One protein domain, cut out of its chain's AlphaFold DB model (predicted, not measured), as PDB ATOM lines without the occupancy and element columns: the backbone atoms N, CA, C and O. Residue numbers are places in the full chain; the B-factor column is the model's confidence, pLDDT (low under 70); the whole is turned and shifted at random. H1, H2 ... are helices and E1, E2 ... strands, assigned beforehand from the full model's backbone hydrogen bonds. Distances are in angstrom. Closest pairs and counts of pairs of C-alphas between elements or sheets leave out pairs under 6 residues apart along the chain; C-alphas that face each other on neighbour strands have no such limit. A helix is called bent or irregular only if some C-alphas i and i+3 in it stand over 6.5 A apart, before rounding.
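AT A GLANCE: This is residues 150 to 166 and 195 to 342 of the 347 residues of the protein "GH18 domain-containing protein" of Ixodes scapularis (UniProt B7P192). A strongly twisted sheet of seven strands makes a long wall, with H2, H5 and H6 spread along one face as a second layer and the other face bare of named helices. H3 sits among H1, H2 and H5 and packs on them, while H6 lies toward the E7 edge, after a long unnamed loop. The 165 printed residues run E1 E2 E3 H1 H2 E4 H3 E5 H4 H5 E6 H6 E7, with six named helices and seven named strands, of mixed class. The sheet is mixed, in the order E2 E1 E3 E4 E5 E6 E7; the whole is compact, with a radius of gyration of the C-alphas of 15.4 A and spans of 44 by 31 by 28 A.

IN THESE COORDINATES: Find C-alpha 150 at (239.866, 316.307, 318.405); from there E1 runs 20.3 A to residue 157. E2 is residues 160 to 163, and E3 is 195 to 199. H1 is residues 204 to 213, 14.2 A; H2, residues 215 to 232, runs 25.9 A from (244.290, 342.796, 316.638). Next come E4, 236 to 240; H3, 253 to 266, 19.5 A; E5, 272 to 276; H4, 282 to 285; H5, 288 to 294; and E6, 297 to 300. H6, residues 320 to 335, measures 20.6 A, with a kink of 34 degrees near 329. E7, residues 339 to 341, ends at (227.004, 317.218, 323.742).

HOW THE PARTS SIT: Look first at the hairpin E1 and E2, antiparallel, with N 155 and O 162 at 2.8 A. The other neighbours are parallel: E1 and E3 (N 151 and O 195, 2.9 A), E3 and E4 (N 238 and O 196, 2.8 A), E4 and E5 (N 273 and O 237, 2.8 A), E5 and E6 (N 299 and O 274, 2.8 A), E6 and E7 (N 340 and O 298, 2.8 A). Four strand-helix-strand units, parallel neighbour strands joined through helices, have right-handed crossovers: E3, H1 H2, E4; E4, H3, E5; E5, H4 H5, E6; and E6, H6, E7. H3 is the hub and only grazes the sheet with residues 257 to 265. It touches H1 at C-alphas 212 and 256, the closest, 5.6 A; H2 at 222 and 264, 5.5 A; and H5 at 258 and 291, 6.1 A, a shallow tilt of 13 degrees, the same way. H1 and H2 touch only at the corner and stand at the sheet's level, with heights over the sheet of 2.0 A and 2.7 A. H4 is only just not on the sheet, with 4 pairs of C-alphas within 10 A; it and H6 are near each other. H5 and, only just, H6 are irregular: C-alphas 290 and 293 are 7.3 A apart, and 330 and 333 are 6.8 A apart. Every O i to N i+4 pair is within hydrogen-bond range in H1, H2 and H3, against 10 of 12 in H6 and 1 of 3 in H5, which has 2 of 4 O i to N i+3 pairs; H4 is too short for an i+4 pair.

THE WHOLE: The C-alphas of Ser 231 and Asp 316, the two farthest apart, are 46.5 A apart. Residues 167 to 194 are not printed; C-alphas 166 and 195 across this cut are 18.6 A apart. The links E4 to H3 and E6 to H6 are long. Look for low confidence, under 70, in 29 residues, among them 304 to 327.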
ATOM      1  N   ILE A 150     239.421 315.039 317.832       91.19
ATOM      2  CA  ILE A 150     239.866 316.307 318.405       91.19
ATOM      3  C   ILE A 150     241.110 316.008 319.234       91.19
ATOM      4  O   ILE A 150     241.025 315.337 320.258       91.19
ATOM      5  N   ALA A 151     242.271 316.486 318.803       88.75
ATOM      6  CA  ALA A 151     243.529 316.274 319.507       88.75
ATOM      7  C   ALA A 151     243.809 317.445 320.460       88.75
ATOM      8  O   ALA A 151     244.070 318.565 320.014       88.75
ATOM      9  N   SER A 152     243.759 317.194 321.773       82.56
ATOM     10  CA  SER A 152     244.085 318.186 322.805       82.56
ATOM     11  C   SER A 152     245.586 318.416 322.875       82.56
ATOM     12  O   SER A 152     246.305 317.699 323.568       82.56
ATOM     13  N   SER A 153     246.061 319.390 322.096       75.38
ATOM     14  CA  SER A 153     247.488 319.511 321.789       75.38
ATOM     15  C   SER A 153     248.108 320.852 322.173       75.38
ATOM     16  O   SER A 153     249.281 320.859 322.549       75.38
ATOM     17  N   PHE A 154     247.371 321.970 322.122       87.56
ATOM     18  CA  PHE A 154     247.973 323.302 322.260       87.56
ATOM     19  C   PHE A 154     247.329 324.172 323.335       87.56
ATOM     20  O   PHE A 154     246.112 324.225 323.485       87.56
ATOM     21  N   ALA A 155     248.182 324.895 324.054       87.56
ATOM     22  CA  ALA A 155     247.843 326.097 324.798       87.56
ATOM     23  C   ALA A 155     248.291 327.331 324.003       87.56
ATOM     24  O   ALA A 155     249.104 327.237 323.077       87.56
ATOM     25  N   VAL A 156     247.777 328.492 324.395       89.38
ATOM     26  CA  VAL A 156     248.229 329.788 323.886       89.38
ATOM     27  C   VAL A 156     249.189 330.396 324.894       89.38
ATOM     28  O   VAL A 156     248.909 330.411 326.092       89.38
ATOM     29  N   VAL A 157     250.322 330.897 324.411       86.81
ATOM     30  CA  VAL A 157     251.258 331.706 325.196       86.81
ATOM     31  C   VAL A 157     251.651 332.898 324.338       86.81
ATOM     32  O   VAL A 157     252.158 332.724 323.229       86.81
ATOM     33  N   ASP A 158     251.383 334.100 324.849       84.88
ATOM     34  CA  ASP A 158     251.451 335.351 324.092       84.88
ATOM     35  C   ASP A 158     250.623 335.278 322.801       84.88
ATOM     36  O   ASP A 158     249.403 335.258 322.878       84.88
ATOM     37  N   ASP A 159     251.256 335.219 321.631       81.44
ATOM     38  CA  ASP A 159     250.603 335.148 320.319       81.44
ATOM     39  C   ASP A 159     250.939 333.859 319.551       81.44
ATOM     40  O   ASP A 159     250.837 333.802 318.322       81.44
ATOM     41  N   ARG A 160     251.359 332.810 320.272       85.38
ATOM     42  CA  ARG A 160     251.828 331.541 319.699       85.38
ATOM     43  C   ARG A 160     251.121 330.341 320.310       85.38
ATOM     44  O   ARG A 160     250.697 330.365 321.466       85.38
ATOM     45  N   LEU A 161     251.081 329.253 319.541       86.75
ATOM     46  CA  LEU A 161     250.699 327.945 320.061       86.75
ATOM     47  C   LEU A 161     251.901 327.251 320.695       86.75
ATOM     48  O   LEU A 161     252.976 327.159 320.098       86.75
ATOM     49  N   VAL A 162     251.690 326.707 321.888       86.12
ATOM     50  CA  VAL A 162     252.672 325.899 322.609       86.12
ATOM     51  C   VAL A 162     252.042 324.559 322.946       86.12
ATOM     52  O   VAL A 162     250.915 324.497 323.432       86.12
ATOM     53  N   ALA A 163     252.763 323.469 322.683       82.88
ATOM     54  CA  ALA A 163     252.301 322.135 323.048       82.88
ATOM     55  C   ALA A 163     252.145 322.031 324.575       82.88
ATOM     56  O   ALA A 163     253.118 322.265 325.298       82.88
ATOM     57  N   LYS A 164     250.953 321.667 325.068       76.00
ATOM     58  CA  LYS A 164     250.607 321.748 326.505       76.00
ATOM     59  C   LYS A 164     251.582 320.991 327.412       76.00
ATOM     60  O   LYS A 164     251.920 321.447 328.499       76.00
ATOM     61  N   ARG A 165     252.063 319.837 326.953       75.00
ATOM     62  CA  ARG A 165     252.969 318.907 327.652       75.00
ATOM     63  C   ARG A 165     254.231 318.641 326.831       75.00
ATOM     64  O   ARG A 165     254.779 317.535 326.827       75.00
ATOM     65  N   GLY A 166     254.698 319.658 326.106       72.69
ATOM     66  CA  GLY A 166     255.950 319.615 325.357       72.69
ATOM     67  C   GLY A 166     255.962 318.544 324.262       72.69
ATOM     68  O   GLY A 166     255.085 318.505 323.399       72.69
ATOM     69  N   TYR A 195     240.825 317.483 314.094       93.88
ATOM     70  CA  TYR A 195     240.766 318.851 314.584       93.88
ATOM     71  C   TYR A 195     241.852 319.053 315.632       93.88
ATOM     72  O   TYR A 195     241.986 318.268 316.574       93.88
ATOM     73  N   MET A 196     242.622 320.124 315.485       92.25
ATOM     74  CA  MET A 196     243.529 320.565 316.535       92.25
ATOM     75  C   MET A 196     242.738 321.313 317.602       92.25
ATOM     76  O   MET A 196     242.063 322.282 317.270       92.25
ATOM     77  N   ASN A 197     242.883 320.938 318.871       92.00
ATOM     78  CA  ASN A 197     242.333 321.720 319.972       92.00
ATOM     79  C   ASN A 197     243.327 322.767 320.509       92.00
ATOM     80  O   ASN A 197     244.512 322.476 320.719       92.00
ATOM     81  N   LEU A 198     242.796 323.965 320.759       91.75
ATOM     82  CA  LEU A 198     243.451 325.118 321.367       91.75
ATOM     83  C   LEU A 198     242.745 325.446 322.687       91.75
ATOM     84  O   LEU A 198     241.562 325.780 322.693       91.75
ATOM     85  N   GLY A 199     243.489 325.404 323.793       88.81
ATOM     86  CA  GLY A 199     242.969 325.685 325.131       88.81
ATOM     87  C   GLY A 199     242.442 324.437 325.848       88.81
ATOM     88  O   GLY A 199     242.857 323.310 325.565       88.81
ATOM     89  N   GLY A 200     241.571 324.627 326.835       80.25
ATOM     90  CA  GLY A 200     240.919 323.570 327.615       80.25
ATOM     91  C   GLY A 200     241.424 323.448 329.050       80.25
ATOM     92  O   GLY A 200     240.839 322.712 329.840       80.25
ATOM     93  N   ASP A 201     242.470 324.196 329.423       77.12
ATOM     94  CA  ASP A 201     242.856 324.364 330.822       77.12
ATOM     95  C   ASP A 201     242.407 325.732 331.335       77.12
ATOM     96  O   ASP A 201     242.531 326.749 330.657       77.12
ATOM     97  N   ARG A 202     241.944 325.778 332.587       73.50
ATOM     98  CA  ARG A 202     241.505 327.017 333.252       73.50
ATOM     99  C   ARG A 202     242.573 328.121 333.227       73.50
ATOM    100  O   ARG A 202     242.250 329.303 333.164       73.50
ATOM    101  N   ALA A 203     243.845 327.725 333.284       69.62
ATOM    102  CA  ALA A 203     244.988 328.633 333.243       69.62
ATOM    103  C   ALA A 203     245.224 329.257 331.854       69.62
ATOM    104  O   ALA A 203     245.873 330.297 331.770       69.62
ATOM    105  N   ASP A 204     244.675 328.672 330.785       80.94
ATOM    106  CA  ASP A 204     244.848 329.182 329.422       80.94
ATOM    107  C   ASP A 204     244.034 330.463 329.187       80.94
ATOM    108  O   ASP A 204     244.408 331.267 328.335       80.94
ATOM    109  N   SER A 205     242.953 330.688 329.950       85.81
ATOM    110  CA  SER A 205     242.005 331.788 329.711       85.81
ATOM    111  C   SER A 205     242.681 333.161 329.653       85.81
ATOM    112  O   SER A 205     242.467 333.917 328.708       85.81
ATOM    113  N   ALA A 206     243.561 333.465 330.612       88.62
ATOM    114  CA  ALA A 206     244.281 334.736 330.650       88.62
ATOM    115  C   ALA A 206     245.190 334.926 329.424       88.62
ATOM    116  O   ALA A 206     245.279 336.024 328.874       88.62
ATOM    117  N   ASN A 207     245.849 333.852 328.973       91.19
ATOM    118  CA  ASN A 207     246.712 333.901 327.798       91.19
ATOM    119  C   ASN A 207     245.897 334.060 326.517       91.19
ATOM    120  O   ASN A 207     246.275 334.866 325.674       91.19
ATOM    121  N   ILE A 208     244.776 333.345 326.387       93.62
ATOM    122  CA  ILE A 208     243.862 333.492 325.250       93.62
ATOM    123  C   ILE A 208     243.315 334.925 325.219       93.62
ATOM    124  O   ILE A 208     243.462 335.602 324.206       93.62
ATOM    125  N   SER A 209     242.794 335.441 326.337       93.81
ATOM    126  CA  SER A 209     242.314 336.828 326.430       93.81
ATOM    127  C   SER A 209     243.388 337.833 326.006       93.81
ATOM    128  O   SER A 209     243.148 338.680 325.144       93.81
ATOM    129  N   LYS A 210     244.611 337.708 326.542       93.31
ATOM    130  CA  LYS A 210     245.745 338.564 326.164       93.31
ATOM    131  C   LYS A 210     246.055 338.470 324.667       93.31
ATOM    132  O   LYS A 210     246.260 339.503 324.032       93.31
ATOM    133  N   ALA A 211     246.076 337.259 324.113       94.56
ATOM    134  CA  ALA A 211     246.394 337.008 322.713       94.56
ATOM    135  C   ALA A 211     245.381 337.651 321.762       94.56
ATOM    136  O   ALA A 211     245.776 338.197 320.730       94.56
ATOM    137  N   LEU A 212     244.087 337.576 322.101       96.62
ATOM    138  CA  LEU A 212     243.005 338.016 321.219       96.62
ATOM    139  C   LEU A 212     242.662 339.506 321.371       96.62
ATOM    140  O   LEU A 212     242.040 340.075 320.471       96.62
ATOM    141  N   ARG A 213     243.073 340.140 322.478       95.44
ATOM    142  CA  ARG A 213     242.803 341.556 322.774       95.44
ATOM    143  C   ARG A 213     243.445 342.518 321.777       95.44
ATOM    144  O   ARG A 213     242.838 343.522 321.422       95.44
ATOM    145  N   ASP A 214     244.674 342.236 321.351       95.81
ATOM    146  CA  ASP A 214     245.373 343.050 320.353       95.81
ATOM    147  C   ASP A 214     245.123 342.493 318.938       95.81
ATOM    148  O   ASP A 214     245.474 341.338 318.676       95.81
ATOM    149  N   PRO A 215     244.575 343.280 317.989       97.44
ATOM    150  CA  PRO A 215     244.290 342.796 316.638       97.44
ATOM    151  C   PRO A 215     245.516 342.258 315.893       97.44
ATOM    152  O   PRO A 215     245.390 341.337 315.085       97.44
ATOM    153  N   ALA A 216     246.710 342.811 316.134       96.88
ATOM    154  CA  ALA A 216     247.922 342.333 315.473       96.88
ATOM    155  C   ALA A 216     248.365 340.972 316.035       96.88
ATOM    156  O   ALA A 216     248.670 340.063 315.263       96.88
ATOM    157  N   SER A 217     248.359 340.814 317.359       96.62
ATOM    158  CA  SER A 217     248.570 339.546 318.068       96.62
ATOM    159  C   SER A 217     247.577 338.474 317.623       96.62
ATOM    160  O   SER A 217     247.978 337.394 317.188       96.62
ATOM    161  N   ARG A 218     246.282 338.801 317.619       97.31
ATOM    162  CA  ARG A 218     245.200 337.908 317.197       97.31
ATOM    163  C   ARG A 218     245.392 337.384 315.776       97.31
ATOM    164  O   ARG A 218     245.292 336.179 315.546       97.31
ATOM    165  N   LYS A 219     245.743 338.264 314.832       97.44
ATOM    166  CA  LYS A 219     246.035 337.882 313.441       97.44
ATOM    167  C   LYS A 219     247.284 337.016 313.315       97.44
ATOM    168  O   LYS A 219     247.291 336.097 312.501       97.44
ATOM    169  N   ARG A 220     248.331 337.271 314.110       96.81
ATOM    170  CA  ARG A 220     249.523 336.404 314.139       96.81
ATOM    171  C   ARG A 220     249.186 335.010 314.661       96.81
ATOM    172  O   ARG A 220     249.603 334.031 314.046       96.81
ATOM    173  N   LEU A 221     248.378 334.921 315.717       96.38
ATOM    174  CA  LEU A 221     247.889 333.644 316.229       96.38
ATOM    175  C   LEU A 221     247.028 332.912 315.186       96.38
ATOM    176  O   LEU A 221     247.238 331.724 314.956       96.38
ATOM    177  N   ALA A 222     246.111 333.611 314.507       97.19
ATOM    178  CA  ALA A 222     245.272 333.026 313.458       97.19
ATOM    179  C   ALA A 222     246.118 332.486 312.295       97.19
ATOM    180  O   ALA A 222     245.945 331.340 311.882       97.19
ATOM    181  N   ALA A 223     247.101 333.265 311.833       96.12
ATOM    182  CA  ALA A 223     248.034 332.838 310.793       96.12
ATOM    183  C   ALA A 223     248.853 331.615 311.225       96.12
ATOM    184  O   ALA A 223     249.092 330.715 310.421       96.12
ATOM    185  N   PHE A 224     249.260 331.548 312.497       93.62
ATOM    186  CA  PHE A 224     249.935 330.372 313.035       93.62
ATOM    187  C   PHE A 224     249.032 329.133 312.977       93.62
ATOM    188  O   PHE A 224     249.476 328.093 312.498       93.62
ATOM    189  N   VAL A 225     247.778 329.241 313.441       94.50
ATOM    190  CA  VAL A 225     246.796 328.142 313.410       94.50
ATOM    191  C   VAL A 225     246.626 327.623 311.984       94.50
ATOM    192  O   VAL A 225     246.808 326.430 311.759       94.50
ATOM    193  N   VAL A 226     246.358 328.514 311.025       95.25
ATOM    194  CA  VAL A 226     246.127 328.169 309.610       95.25
ATOM    195  C   VAL A 226     247.352 327.490 308.994       95.25
ATOM    196  O   VAL A 226     247.252 326.403 308.431       95.25
ATOM    197  N   ASN A 227     248.540 328.077 309.169       93.50
ATOM    198  CA  ASN A 227     249.774 327.495 308.639       93.50
ATOM    199  C   ASN A 227     250.055 326.111 309.236       93.50
ATOM    200  O   ASN A 227     250.534 325.208 308.541       93.50
ATOM    201  N   TYR A 228     249.779 325.927 310.529       90.81
ATOM    202  CA  TYR A 228     249.972 324.635 311.169       90.81
ATOM    203  C   TYR A 228     248.998 323.596 310.612       90.81
ATOM    204  O   TYR A 228     249.418 322.483 310.288       90.81
ATOM    205  N   THR A 229     247.713 323.935 310.485       92.12
ATOM    206  CA  THR A 229     246.708 322.993 309.986       92.12
ATOM    207  C   THR A 229     246.977 322.578 308.544       92.12
ATOM    208  O   THR A 229     246.928 321.383 308.244       92.12
ATOM    209  N   ASP A 230     247.366 323.529 307.691       91.62
ATOM    210  CA  ASP A 230     247.658 323.282 306.276       91.62
ATOM    211  C   ASP A 230     248.892 322.389 306.103       91.62
ATOM    212  O   ASP A 230     248.892 321.452 305.305       91.62
ATOM    213  N   SER A 231     249.941 322.618 306.900       88.88
ATOM    214  CA  SER A 231     251.182 321.831 306.828       88.88
ATOM    215  C   SER A 231     251.047 320.391 307.340       88.88
ATOM    216  O   SER A 231     251.864 319.536 306.989       88.88
ATOM    217  N   HIS A 232     250.022 320.097 308.143       87.19
ATOM    218  CA  HIS A 232     249.847 318.795 308.793       87.19
ATOM    219  C   HIS A 232     248.586 318.039 308.352       87.19
ATOM    220  O   HIS A 232     248.291 317.000 308.930       87.19
ATOM    221  N   ILE A 233     247.864 318.498 307.321       86.06
ATOM    222  CA  ILE A 233     246.607 317.870 306.857       86.06
ATOM    223  C   ILE A 233     245.612 317.717 308.024       86.06
ATOM    224  O   ILE A 233     244.984 316.678 308.226       86.06
ATOM    225  N   ILE A 234     245.513 318.766 308.841       92.62
ATOM    226  CA  ILE A 234     244.525 318.869 309.913       92.62
ATOM    227  C   ILE A 234     243.321 319.602 309.331       92.62
ATOM    228  O   ILE A 234     243.451 320.656 308.715       92.62
ATOM    229  N   ASN A 235     242.133 319.040 309.515       94.06
ATOM    230  CA  ASN A 235     240.925 319.462 308.812       94.06
ATOM    231  C   ASN A 235     240.239 320.677 309.444       94.06
ATOM    232  O   ASN A 235     239.324 321.231 308.832       94.06
ATOM    233  N   GLY A 236     240.632 321.075 310.654       95.06
ATOM    234  CA  GLY A 236     240.061 322.230 311.332       95.06
ATOM    235  C   GLY A 236     240.659 322.512 312.704       95.06
ATOM    236  O   GLY A 236     241.578 321.834 313.170       95.06
ATOM    237  N   VAL A 237     240.086 323.511 313.369       95.94
ATOM    238  CA  VAL A 237     240.459 323.920 314.724       95.94
ATOM    239  C   VAL A 237     239.264 323.791 315.658       95.94
ATOM    240  O   VAL A 237     238.125 324.083 315.298       95.94
ATOM    241  N   HIS A 238     239.532 323.341 316.872       95.62
ATOM    242  CA  HIS A 238     238.597 323.293 317.978       95.62
ATOM    243  C   HIS A 238     239.089 324.260 319.056       95.62
ATOM    244  O   HIS A 238     240.229 324.186 319.504       95.62
ATOM    245  N   LEU A 239     238.254 325.229 319.405       95.56
ATOM    246  CA  LEU A 239     238.535 326.228 320.424       95.56
ATOM    247  C   LEU A 239     237.909 325.747 321.731       95.56
ATOM    248  O   LEU A 239     236.692 325.605 321.809       95.56
ATOM    249  N   ASP A 240     238.716 325.507 322.755       91.94
ATOM    250  CA  ASP A 240     238.245 325.158 324.094       91.94
ATOM    251  C   ASP A 240     238.683 326.242 325.075       91.94
ATOM    252  O   ASP A 240     239.765 326.209 325.653       91.94
ATOM    253  N   TRP A 241     237.850 327.262 325.237       90.50
ATOM    254  CA  TRP A 241     238.123 328.370 326.145       90.50
ATOM    255  C   TRP A 241     237.066 328.375 327.236       90.50
ATOM    256  O   TRP A 241     235.897 328.534 326.931       90.50
ATOM    257  N   ASP A 242     237.463 328.203 328.498       83.94
ATOM    258  CA  ASP A 242     236.558 328.209 329.652       83.94
ATOM    259  C   ASP A 242     236.873 329.383 330.595       83.94
ATOM    260  O   ASP A 242     237.727 329.275 331.471       83.94
ATOM    261  N   HIS A 243     236.294 330.564 330.423       81.81
ATOM    262  CA  HIS A 243     235.509 331.058 329.288       81.81
ATOM    263  C   HIS A 243     235.858 332.544 329.059       81.81
ATOM    264  O   HIS A 243     236.516 333.138 329.925       81.81
ATOM    265  N   PRO A 244     235.441 333.170 327.940       90.50
ATOM    266  CA  PRO A 244     235.584 334.612 327.727       90.50
ATOM    267  C   PRO A 244     235.195 335.432 328.967       90.50
ATOM    268  O   PRO A 244     234.149 335.185 329.569       90.50
ATOM    269  N   GLY A 245     236.055 336.365 329.386       87.19
ATOM    270  CA  GLY A 245     235.839 337.219 330.559       87.19
ATOM    271  C   GLY A 245     236.131 336.565 331.919       87.19
ATOM    272  O   GLY A 245     236.159 337.261 332.933       87.19
ATOM    273  N   ALA A 246     236.398 335.257 331.979       85.31
ATOM    274  CA  ALA A 246     236.736 334.554 333.218       85.31
ATOM    275  C   ALA A 246     238.249 334.350 333.396       85.31
ATOM    276  O   ALA A 246     239.030 334.371 332.448       85.31
ATOM    277  N   HIS A 247     238.666 334.117 334.645       84.31
ATOM    278  CA  HIS A 247     240.050 333.770 335.019       84.31
ATOM    279  C   HIS A 247     241.095 334.755 334.477       84.31
ATOM    280  O   HIS A 247     242.037 334.364 333.790       84.31
ATOM    281  N   CYS A 248     240.916 336.032 334.831       85.31
ATOM    282  CA  CYS A 248     241.716 337.168 334.353       85.31
ATOM    283  C   CYS A 248     241.493 337.519 332.868       85.31
ATOM    284  O   CYS A 248     242.376 338.107 332.243       85.31
ATOM    285  N   GLY A 249     240.323 337.168 332.328       84.44
ATOM    286  CA  GLY A 249     239.851 337.602 331.014       84.44
ATOM    287  C   GLY A 249     239.407 339.069 330.967       84.44
ATOM    288  O   GLY A 249     239.243 339.729 331.996       84.44
ATOM    289  N   ASP A 250     239.228 339.580 329.753       90.88
ATOM    290  CA  ASP A 250     238.734 340.924 329.448       90.88
ATOM    291  C   ASP A 250     237.209 340.896 329.232       90.88
ATOM    292  O   ASP A 250     236.701 339.956 328.616       90.88
ATOM    293  N   PRO A 251     236.450 341.925 329.647       90.69
ATOM    294  CA  PRO A 251     235.018 342.005 329.345       90.69
ATOM    295  C   PRO A 251     234.686 341.943 327.844       90.69
ATOM    296  O   PRO A 251     233.592 341.520 327.476       90.69
ATOM    297  N   ASN A 252     235.618 342.331 326.966       95.31
ATOM    298  CA  ASN A 252     235.443 342.284 325.512       95.31
ATOM    299  C   ASN A 252     235.834 340.935 324.890       95.31
ATOM    300  O   ASN A 252     235.821 340.799 323.668       95.31
ATOM    301  N   ASP A 253     236.186 339.927 325.689       95.69
ATOM    302  CA  ASP A 253     236.670 338.636 325.195       95.69
ATOM    303  C   ASP A 253     235.696 337.945 324.229       95.69
ATOM    304  O   ASP A 253     236.140 337.340 323.257       95.69
ATOM    305  N   ALA A 254     234.380 338.075 324.427       95.81
ATOM    306  CA  ALA A 254     233.390 337.519 323.500       95.81
ATOM    307  C   ALA A 254     233.447 338.197 322.114       95.81
ATOM    308  O   ALA A 254     233.337 337.531 321.083       95.81
ATOM    309  N   ALA A 255     233.677 339.515 322.069       97.12
ATOM    310  CA  ALA A 255     233.893 340.240 320.816       97.12
ATOM    311  C   ALA A 255     235.247 339.870 320.185       97.12
ATOM    312  O   ALA A 255     235.321 339.616 318.985       97.12
ATOM    313  N   ASN A 256     236.299 339.745 320.997       97.69
ATOM    314  CA  ASN A 256     237.624 339.335 320.533       97.69
ATOM    315  C   ASN A 256     237.631 337.895 319.985       97.69
ATOM    316  O   ASN A 256     238.329 337.614 319.010       97.69
ATOM    317  N   LEU A 257     236.840 336.990 320.571       97.69
ATOM    318  CA  LEU A 257     236.637 335.629 320.073       97.69
ATOM    319  C   LEU A 257     235.977 335.640 318.693       97.69
ATOM    320  O   LEU A 257     236.473 334.986 317.778       97.69
ATOM    321  N   LYS A 258     234.890 336.403 318.525       98.06
ATOM    322  CA  LYS A 258     234.232 336.588 317.224       98.06
ATOM    323  C   LYS A 258     235.221 337.085 316.173       98.06
ATOM    324  O   LYS A 258     235.311 336.502 315.094       98.06
ATOM    325  N   ASP A 259     235.981 338.124 316.500       98.56
ATOM    326  CA  ASP A 259     236.989 338.677 315.601       98.56
ATOM    327  C   ASP A 259     238.078 337.656 315.246       98.56
ATOM    328  O   ASP A 259     238.533 337.607 314.106       98.56
ATOM    329  N   PHE A 260     238.489 336.814 316.196       98.25
ATOM    330  CA  PHE A 260     239.471 335.762 315.941       98.25
ATOM    331  C   PHE A 260     238.930 334.702 314.978       98.25
ATOM    332  O   PHE A 260     239.635 334.290 314.059       98.25
ATOM    333  N   ILE A 261     237.663 334.298 315.132       98.31
ATOM    334  CA  ILE A 261     237.004 333.387 314.186       98.31
ATOM    335  C   ILE A 261     236.900 334.050 312.803       98.31
ATOM    336  O   ILE A 261     237.135 333.386 311.794       98.31
ATOM    337  N   ALA A 262     236.620 335.357 312.733       98.44
ATOM    338  CA  ALA A 262     236.608 336.097 311.471       98.44
ATOM    339  C   ALA A 262     237.997 336.136 310.811       98.44
ATOM    340  O   ALA A 262     238.105 335.908 309.607       98.44
ATOM    341  N   ASP A 263     239.061 336.368 311.588       98.56
ATOM    342  CA  ASP A 263     240.442 336.338 311.098       98.56
ATOM    343  C   ASP A 263     240.807 334.941 310.551       98.56
ATOM    344  O   ASP A 263     241.386 334.841 309.467       98.56
ATOM    345  N   LEU A 264     240.404 333.857 311.230       98.12
ATOM    346  CA  LEU A 264     240.572 332.479 310.740       98.12
ATOM    347  C   LEU A 264     239.841 332.251 309.405       98.12
ATOM    348  O   LEU A 264     240.427 331.738 308.450       98.12
ATOM    349  N   GLN A 265     238.579 332.670 309.305       97.25
ATOM    350  CA  GLN A 265     237.784 332.515 308.085       97.25
ATOM    351  C   GLN A 265     238.323 333.340 306.914       97.25
ATOM    352  O   GLN A 265     238.351 332.852 305.782       97.25
ATOM    353  N   ALA A 266     238.807 334.557 307.174       98.00
ATOM    354  CA  ALA A 266     239.474 335.387 306.173       98.00
ATOM    355  C   ALA A 266     240.737 334.705 305.618       98.00
ATOM    356  O   ALA A 266     241.073 334.863 304.444       98.00
ATOM    357  N   MET A 267     241.395 333.886 306.440       97.62
ATOM    358  CA  MET A 267     242.518 333.027 306.059       97.62
ATOM    359  C   MET A 267     242.077 331.641 305.548       97.62
ATOM    360  O   MET A 267     242.891 330.727 305.472       97.62
ATOM    361  N   LYS A 268     240.806 331.486 305.149       94.81
ATOM    362  CA  LYS A 268     240.201 330.266 304.579       94.81
ATOM    363  C   LYS A 268     240.069 329.077 305.543       94.81
ATOM    364  O   LYS A 268     239.758 327.974 305.099       94.81
ATOM    365  N   MET A 269     240.199 329.291 306.852       94.94
ATOM    366  CA  MET A 269     239.873 328.287 307.869       94.94
ATOM    367  C   MET A 269     238.395 328.386 308.266       94.94
ATOM    368  O   MET A 269     238.018 329.177 309.127       94.94
ATOM    369  N   SER A 270     237.542 327.573 307.639       91.62
ATOM    370  CA  SER A 270     236.092 327.550 307.908       91.62
ATOM    371  C   SER A 270     235.645 326.431 308.855       91.62
ATOM    372  O   SER A 270     234.547 326.478 309.409       91.62
ATOM    373  N   ASN A 271     236.482 325.417 309.080       95.69
ATOM    374  CA  ASN A 271     236.168 324.281 309.947       95.69
ATOM    375  C   ASN A 271     236.534 324.589 311.409       95.69
ATOM    376  O   ASN A 271     237.429 323.970 311.982       95.69
ATOM    377  N   VAL A 272     235.829 325.553 312.002       97.06
ATOM    378  CA  VAL A 272     236.026 325.985 313.393       97.06
ATOM    379  C   VAL A 272     234.958 325.366 314.292       97.06
ATOM    380  O   VAL A 272     233.767 325.459 314.004       97.06
ATOM    381  N   MET A 273     235.371 324.736 315.386       96.06
ATOM    382  CA  MET A 273     234.489 324.248 316.447       96.06
ATOM    383  C   MET A 273     234.752 325.001 317.743       96.06
ATOM    384  O   MET A 273     235.866 325.466 317.963       96.06
ATOM    385  N   LEU A 274     233.757 325.067 318.622       95.25
ATOM    386  CA  LEU A 274     233.874 325.729 319.921       95.25
ATOM    387  C   LEU A 274     233.336 324.824 321.028       95.25
ATOM    388  O   LEU A 274     232.205 324.360 320.939       95.25
ATOM    389  N   SER A 275     234.114 324.594 322.079       91.31
ATOM    390  CA  SER A 275     233.620 324.025 323.331       91.31
ATOM    391  C   SER A 275     233.106 325.123 324.254       91.31
ATOM    392  O   SER A 275     233.779 326.129 324.448       91.31
ATOM    393  N   VAL A 276     231.950 324.892 324.877       87.56
ATOM    394  CA  VAL A 276     231.337 325.802 325.860       87.56
ATOM    395  C   VAL A 276     230.974 325.047 327.143       87.56
ATOM    396  O   VAL A 276     230.676 323.848 327.082       87.56
ATOM    397  N   PRO A 277     231.004 325.693 328.323       81.12
ATOM    398  CA  PRO A 277     230.523 325.086 329.555       81.12
ATOM    399  C   PRO A 277     229.003 324.867 329.495       81.12
ATOM    400  O   PRO A 277     228.294 325.580 328.778       81.12
ATOM    401  N   PRO A 278     228.474 323.903 330.262       76.69
ATOM    402  CA  PRO A 278     227.042 323.670 330.364       76.69
ATOM    403  C   PRO A 278     226.380 324.728 331.269       76.69
ATOM    404  O   PRO A 278     226.049 324.448 332.418       76.69
ATOM    405  N   SER A 279     226.205 325.949 330.754       76.06
ATOM    406  CA  SER A 279     225.621 327.094 331.474       76.06
ATOM    407  C   SER A 279     224.334 327.598 330.804       76.06
ATOM    408  O   SER A 279     224.301 327.665 329.574       76.06
ATOM    409  N   PRO A 280     223.294 328.004 331.562       71.50
ATOM    410  CA  PRO A 280     222.124 328.674 330.987       71.50
ATOM    411  C   PRO A 280     222.482 330.002 330.298       71.50
ATOM    412  O   PRO A 280     221.850 330.359 329.309       71.50
ATOM    413  N   ASP A 281     223.548 330.670 330.750       78.06
ATOM    414  CA  ASP A 281     223.975 331.985 330.251       78.06
ATOM    415  C   ASP A 281     224.948 331.884 329.064       78.06
ATOM    416  O   ASP A 281     225.534 332.877 328.634       78.06
ATOM    417  N   LEU A 282     225.179 330.678 328.526       82.25
ATOM    418  CA  LEU A 282     226.227 330.460 327.524       82.25
ATOM    419  C   LEU A 282     226.018 331.272 326.232       82.25
ATOM    420  O   LEU A 282     226.995 331.578 325.549       82.25
ATOM    421  N   VAL A 283     224.773 331.641 325.907       85.12
ATOM    422  CA  VAL A 283     224.467 332.500 324.751       85.12
ATOM    423  C   VAL A 283     225.127 333.861 324.913       85.12
ATOM    424  O   VAL A 283     225.781 334.327 323.980       85.12
ATOM    425  N   ASP A 284     225.010 334.450 326.099       86.00
ATOM    426  CA  ASP A 284     225.527 335.781 326.400       86.00
ATOM    427  C   ASP A 284     227.037 335.738 326.648       86.00
ATOM    428  O   ASP A 284     227.776 336.553 326.101       86.00
ATOM    429  N   LEU A 285     227.527 334.728 327.380       87.00
ATOM    430  CA  LEU A 285     228.956 334.580 327.695       87.00
ATOM    431  C   LEU A 285     229.854 334.520 326.449       87.00
ATOM    432  O   LEU A 285     230.994 334.978 326.487       87.00
ATOM    433  N   TYR A 286     229.352 333.956 325.348       91.62
ATOM    434  CA  TYR A 286     230.098 333.801 324.094       91.62
ATOM    435  C   TYR A 286     229.545 334.650 322.948       91.62
ATOM    436  O   TYR A 286     230.084 334.587 321.844       91.62
ATOM    437  N   ASN A 287     228.472 335.416 323.170       92.69
ATOM    438  CA  ASN A 287     227.689 336.049 322.107       92.69
ATOM    439  C   ASN A 287     227.329 335.062 320.979       92.69
ATOM    440  O   ASN A 287     227.518 335.367 319.797       92.69
ATOM    441  N   LEU A 288     226.817 333.870 321.324       90.56
ATOM    442  CA  LEU A 288     226.589 332.787 320.357       90.56
ATOM    443  C   LEU A 288     225.761 333.242 319.154       90.56
ATOM    444  O   LEU A 288     226.138 332.955 318.021       90.56
ATOM    445  N   ASN A 289     224.721 334.048 319.371       89.12
ATOM    446  CA  ASN A 289     223.879 334.594 318.301       89.12
ATOM    447  C   ASN A 289     224.680 335.270 317.166       89.12
ATOM    448  O   ASN A 289     224.209 335.319 316.036       89.12
ATOM    449  N   GLN A 290     225.888 335.779 317.441       92.56
ATOM    450  CA  GLN A 290     226.745 336.423 316.442       92.56
ATOM    451  C   GLN A 290     227.779 335.495 315.791       92.56
ATOM    452  O   GLN A 290     228.319 335.858 314.748       92.56
ATOM    453  N   ILE A 291     228.097 334.347 316.398       94.19
ATOM    454  CA  ILE A 291     229.183 333.462 315.940       94.19
ATOM    455  C   ILE A 291     228.707 332.080 315.495       94.19
ATOM    456  O   ILE A 291     229.469 331.363 314.854       94.19
ATOM    457  N   MET A 292     227.459 331.689 315.766       91.25
ATOM    458  CA  MET A 292     226.952 330.358 315.401       91.25
ATOM    459  C   MET A 292     227.030 330.078 313.896       91.25
ATOM    460  O   MET A 292     227.291 328.945 313.493       91.25
ATOM    461  N   ASP A 293     226.874 331.095 313.046       91.88
ATOM    462  CA  ASP A 293     227.041 330.956 311.591       91.88
ATOM    463  C   ASP A 293     228.481 330.887 311.118       91.88
ATOM    464  O   ASP A 293     228.757 330.383 310.030       91.88
ATOM    465  N   MET A 294     229.408 331.274 311.984       95.12
ATOM    466  CA  MET A 294     230.834 331.176 311.732       95.12
ATOM    467  C   MET A 294     231.410 329.813 312.149       95.12
ATOM    468  O   MET A 294     232.524 329.464 311.757       95.12
ATOM    469  N   LEU A 295     230.659 329.040 312.939       94.94
ATOM    470  CA  LEU A 295     231.097 327.783 313.534       94.94
ATOM    471  C   LEU A 295     230.502 326.568 312.814       94.94
ATOM    472  O   LEU A 295     229.331 326.529 312.433       94.94
ATOM    473  N   LYS A 296     231.322 325.522 312.696       93.25
ATOM    474  CA  LYS A 296     230.927 324.189 312.229       93.25
ATOM    475  C   LYS A 296     230.053 323.481 313.262       93.25
ATOM    476  O   LYS A 296     229.106 322.790 312.899       93.25
ATOM    477  N   LEU A 297     230.440 323.595 314.533       92.25
ATOM    478  CA  LEU A 297     229.818 322.904 315.654       92.25
ATOM    479  C   LEU A 297     230.168 323.606 316.970       92.25
ATOM    480  O   LEU A 297     231.308 324.030 317.170       92.25
ATOM    481  N   VAL A 298     229.208 323.651 317.882       90.88
ATOM    482  CA  VAL A 298     229.388 324.002 319.286       90.88
ATOM    483  C   VAL A 298     229.215 322.746 320.129       90.88
ATOM    484  O   VAL A 298     228.207 322.048 320.037       90.88
ATOM    485  N   ILE A 299     230.221 322.448 320.941       89.31
ATOM    486  CA  ILE A 299     230.288 321.283 321.812       89.31
ATOM    487  C   ILE A 299     230.005 321.747 323.238       89.31
ATOM    488  O   ILE A 299     230.825 322.408 323.873       89.31
ATOM    489  N   VAL A 300     228.848 321.381 323.773       85.12
ATOM    490  CA  VAL A 300     228.514 321.639 325.171       85.12
ATOM    491  C   VAL A 300     229.217 320.598 326.043       85.12
ATOM    492  O   VAL A 300     229.032 319.381 325.895       85.12
ATOM    493  N   LYS A 301     230.048 321.072 326.974       83.12
ATOM    494  CA  LYS A 301     230.885 320.249 327.854       83.12
ATOM    495  C   LYS A 301     230.103 319.608 329.008       83.12
ATOM    496  O   LYS A 301     230.492 319.717 330.159       83.12
ATOM    497  N   THR A 302     228.999 318.918 328.731       76.19
ATOM    498  CA  THR A 302     228.139 318.306 329.764       76.19
ATOM    499  C   THR A 302     228.859 317.289 330.660       76.19
ATOM    500  O   THR A 302     228.447 317.081 331.793       76.19
ATOM    501  N   HIS A 303     229.991 316.730 330.232       71.88
ATOM    502  CA  HIS A 303     230.852 315.878 331.058       71.88
ATOM    503  C   HIS A 303     231.503 316.604 332.256       71.88
ATOM    504  O   HIS A 303     232.010 315.956 333.171       71.88
ATOM    505  N   THR A 304     231.529 317.943 332.263       65.62
ATOM    506  CA  THR A 304     232.021 318.725 333.408       65.62
ATOM    507  C   THR A 304     230.984 318.847 334.519       65.62
ATOM    508  O   THR A 304     231.331 319.303 335.609       65.62
ATOM    509  N   LEU A 305     229.740 318.429 334.265       62.66
ATOM    510  CA  LEU A 305     228.715 318.269 335.287       62.66
ATOM    511  C   LEU A 305     229.129 317.085 336.164       62.66
ATOM    512  O   LEU A 305     228.974 315.930 335.771       62.66
ATOM    513  N   ARG A 306     229.706 317.355 337.338       54.84
ATOM    514  CA  ARG A 306     229.985 316.307 338.327       54.84
ATOM    515  C   ARG A 306     229.144 316.531 339.580       54.84
ATOM    516  O   ARG A 306     228.942 317.686 339.948       54.84
ATOM    517  N   PRO A 307     228.735 315.462 340.286       47.44
ATOM    518  CA  PRO A 307     228.043 315.586 341.571       47.44
ATOM    519  C   PRO A 307     228.843 316.375 342.624       47.44
ATOM    520  O   PRO A 307     228.263 316.970 343.531       47.44
ATOM    521  N   ASP A 308     230.175 316.365 342.512       46.47
ATOM    522  CA  ASP A 308     231.134 316.982 343.431       46.47
ATOM    523  C   ASP A 308     231.792 318.264 342.887       46.47
ATOM    524  O   ASP A 308     232.476 318.962 343.635       46.47
ATOM    525  N   ASN A 309     231.590 318.592 341.606       41.03
ATOM    526  CA  ASN A 309     232.262 319.701 340.938       41.03
ATOM    527  C   ASN A 309     231.243 320.765 340.540       41.03
ATOM    528  O   ASN A 309     230.576 320.691 339.509       41.03
ATOM    529  N   THR A 310     231.173 321.786 341.383       38.94
ATOM    530  CA  THR A 310     230.598 323.095 341.096       38.94
ATOM    531  C   THR A 310     231.305 323.725 339.893       38.94
ATOM    532  O   THR A 310     232.273 324.467 340.049       38.94
ATOM    533  N   LEU A 311     230.839 323.433 338.682       37.50
ATOM    534  CA  LEU A 311     231.150 324.229 337.487       37.50
ATOM    535  C   LEU A 311     229.945 325.047 337.013       37.50
ATOM    536  O   LEU A 311     229.861 325.442 335.857       37.50
ATOM    537  N   ALA A 312     229.047 325.365 337.942       37.31
ATOM    538  CA  ALA A 312     228.092 326.443 337.790       37.31
ATOM    539  C   ALA A 312     228.250 327.373 338.993       37.31
ATOM    540  O   ALA A 312     228.199 326.938 340.145       37.31
ATOM    541  N   CYS A 313     228.415 328.664 338.736       34.31
ATOM    542  CA  CYS A 313     228.360 329.729 339.736       34.31
ATOM    543  C   CYS A 313     226.981 329.860 340.427       34.31
ATOM    544  O   CYS A 313     226.684 330.908 340.988       34.31
ATOM    545  N   THR A 314     226.134 328.827 340.410       39.09
ATOM    546  CA  THR A 314     224.776 328.830 340.971       39.09
ATOM    547  C   THR A 314     224.676 328.124 342.320       39.09
ATOM    548  O   THR A 314     223.664 328.265 342.996       39.09
ATOM    549  N   GLY A 315     225.717 327.399 342.754       35.22
ATOM    550  CA  GLY A 315     225.777 326.821 344.103       35.22
ATOM    551  C   GLY A 315     224.701 325.776 344.424       35.22
ATOM    552  O   GLY A 315     224.611 325.362 345.577       35.22
ATOM    553  N   ASP A 316     223.924 325.327 343.436       39.50
ATOM    554  CA  ASP A 316     222.838 324.373 343.635       39.50
ATOM    555  C   ASP A 316     223.181 323.011 343.017       39.50
ATOM    556  O   ASP A 316     223.623 322.918 341.870       39.50
ATOM    557  N   ARG A 317     222.991 321.939 343.792       43.16
ATOM    558  CA  ARG A 317     223.199 320.542 343.371       43.16
ATOM    559  C   ARG A 317     221.985 320.040 342.586       43.16
ATOM    560  O   ARG A 317     221.431 318.988 342.900       43.16
ATOM    561  N   ALA A 318     221.560 320.792 341.579       47.56
ATOM    562  CA  ALA A 318     220.514 320.350 340.674       47.56
ATOM    563  C   ALA A 318     221.126 319.500 339.548       47.56
ATOM    564  O   ALA A 318     222.122 319.873 338.930       47.56
ATOM    565  N   ASP A 319     220.521 318.331 339.355       54.34
ATOM    566  CA  ASP A 319     220.840 317.250 338.425       54.34
ATOM    567  C   ASP A 319     221.489 317.704 337.098       54.34
ATOM    568  O   ASP A 319     220.986 318.591 336.404       54.34
ATOM    569  N   ALA A 320     222.579 317.042 336.698       52.66
ATOM    570  CA  ALA A 320     223.197 317.212 335.382       52.66
ATOM    571  C   ALA A 320     222.172 317.050 334.241       52.66
ATOM    572  O   ALA A 320     222.284 317.707 333.204       52.66
ATOM    573  N   PHE A 321     221.142 316.225 334.456       58.31
ATOM    574  CA  PHE A 321     220.001 316.064 333.562       58.31
ATOM    575  C   PHE A 321     219.145 317.330 333.450       58.31
ATOM    576  O   PHE A 321     218.739 317.685 332.347       58.31
ATOM    577  N   ALA A 322     218.902 318.055 334.545       62.41
ATOM    578  CA  ALA A 322     218.158 319.313 334.520       62.41
ATOM    579  C   ALA A 322     218.949 320.414 333.796       62.41
ATOM    580  O   ALA A 322     218.388 321.123 332.963       62.41
ATOM    581  N   ALA A 323     220.265 320.497 334.029       62.62
ATOM    582  CA  ALA A 323     221.145 321.408 333.292       62.62
ATOM    583  C   ALA A 323     221.174 321.077 331.789       62.62
ATOM    584  O   ALA A 323     221.008 321.965 330.953       62.62
ATOM    585  N   PHE A 324     221.313 319.795 331.433       66.62
ATOM    586  CA  PHE A 324     221.222 319.337 330.046       66.62
ATOM    587  C   PHE A 324     219.857 319.654 329.424       66.62
ATOM    588  O   PHE A 324     219.806 320.178 328.315       66.62
ATOM    589  N   THR A 325     218.764 319.402 330.146       69.94
ATOM    590  CA  THR A 325     217.394 319.671 329.689       69.94
ATOM    591  C   THR A 325     217.168 321.163 329.467       69.94
ATOM    592  O   THR A 325     216.603 321.533 328.445       69.94
ATOM    593  N   ALA A 326     217.670 322.027 330.353       68.81
ATOM    594  CA  ALA A 326     217.578 323.479 330.205       68.81
ATOM    595  C   ALA A 326     218.383 323.990 328.999       68.81
ATOM    596  O   ALA A 326     217.866 324.755 328.186       68.81
ATOM    597  N   ILE A 327     219.627 323.523 328.827       68.12
ATOM    598  CA  ILE A 327     220.458 323.877 327.664       68.12
ATOM    599  C   ILE A 327     219.803 323.382 326.374       68.12
ATOM    600  O   ILE A 327     219.759 324.104 325.378       68.12
ATOM    601  N   ARG A 328     219.272 322.154 326.380       71.25
ATOM    602  CA  ARG A 328     218.556 321.575 325.242       71.25
ATOM    603  C   ARG A 328     217.307 322.393 324.933       71.25
ATOM    604  O   ARG A 328     217.153 322.796 323.788       71.25
ATOM    605  N   ALA A 329     216.462 322.702 325.911       72.69
ATOM    606  CA  ALA A 329     215.244 323.484 325.703       72.69
ATOM    607  C   ALA A 329     215.539 324.879 325.127       72.69
ATOM    608  O   ALA A 329     214.897 325.287 324.163       72.69
ATOM    609  N   ASN A 330     216.562 325.567 325.643       70.19
ATOM    610  CA  ASN A 330     216.880 326.933 325.221       70.19
ATOM    611  C   ASN A 330     217.612 327.006 323.870       70.19
ATOM    612  O   ASN A 330     217.424 327.967 323.130       70.19
ATOM    613  N   LEU A 331     218.455 326.021 323.536       71.31
ATOM    614  CA  LEU A 331     219.327 326.102 322.356       71.31
ATOM    615  C   LEU A 331     218.917 325.188 321.204       71.31
ATOM    616  O   LEU A 331     219.231 325.497 320.057       71.31
ATOM    617  N   SER A 332     218.235 324.069 321.465       64.94
ATOM    618  CA  SER A 332     217.908 323.099 320.408       64.94
ATOM    619  C   SER A 332     216.901 323.640 319.396       64.94
ATOM    620  O   SER A 332     216.972 323.256 318.233       64.94
ATOM    621  N   GLY A 333     216.018 324.562 319.796       66.69
ATOM    622  CA  GLY A 333     215.106 325.243 318.873       66.69
ATOM    623  C   GLY A 333     215.810 326.234 317.941       66.69
ATOM    624  O   GLY A 333     215.353 326.454 316.825       66.69
ATOM    625  N   ILE A 334     216.945 326.796 318.368       67.62
ATOM    626  CA  ILE A 334     217.657 327.869 317.652       67.62
ATOM    627  C   ILE A 334     218.837 327.305 316.837       67.62
ATOM    628  O   ILE A 334     219.128 327.777 315.741       67.62
ATOM    629  N   TYR A 335     219.503 326.256 317.341       74.25
ATOM    630  CA  TYR A 335     220.796 325.771 316.837       74.25
ATOM    631  C   TYR A 335     220.852 324.254 316.580       74.25
ATOM    632  O   TYR A 335     221.936 323.666 316.618       74.25
ATOM    633  N   ARG A 336     219.708 323.610 316.298       67.44
ATOM    634  CA  ARG A 336     219.531 322.138 316.221       67.44
ATOM    635  C   ARG A 336     220.634 321.387 315.455       67.44
ATOM    636  O   ARG A 336     221.029 320.291 315.851       67.44
ATOM    637  N   ASP A 337     221.156 321.967 314.372       77.75
ATOM    638  CA  ASP A 337     222.163 321.340 313.500       77.75
ATOM    639  C   ASP A 337     223.625 321.589 313.856       77.75
ATOM    640  O   ASP A 337     224.509 320.947 313.282       77.75
ATOM    641  N   LYS A 338     223.875 322.468 314.825       84.62
ATOM    642  CA  LYS A 338     225.213 322.938 315.182       84.62
ATOM    643  C   LYS A 338     225.600 322.627 316.622       84.62
ATOM    644  O   LYS A 338     226.660 323.068 317.048       84.62
ATOM    645  N   LEU A 339     224.796 321.867 317.359       84.75
ATOM    646  CA  LEU A 339     225.107 321.466 318.731       84.75
ATOM    647  C   LEU A 339     225.563 320.010 318.803       84.75
ATOM    648  O   LEU A 339     225.001 319.126 318.158       84.75
ATOM    649  N   ALA A 340     226.564 319.769 319.641       85.50
ATOM    650  CA  ALA A 340     226.936 318.456 320.137       85.50
ATOM    651  C   ALA A 340     227.096 318.509 321.655       85.50
ATOM    652  O   ALA A 340     227.405 319.549 322.232       85.50
ATOM    653  N   TYR A 341     226.919 317.361 322.296       80.00
ATOM    654  CA  TYR A 341     227.004 317.218 323.742       80.00
ATOM    655  C   TYR A 341     228.047 316.162 324.078       80.00
ATOM    656  O   TYR A 341     228.194 315.171 323.363       80.00
ATOM    657  N   SER A 342     228.793 316.388 325.154       76.75
ATOM    658  CA  SER A 342     229.841 315.468 325.603       76.75
ATOM    659  C   SER A 342     229.419 314.754 326.879       76.75
ATOM    660  O   SER A 342     229.007 315.372 327.852       76.75
TER     661      SER A 342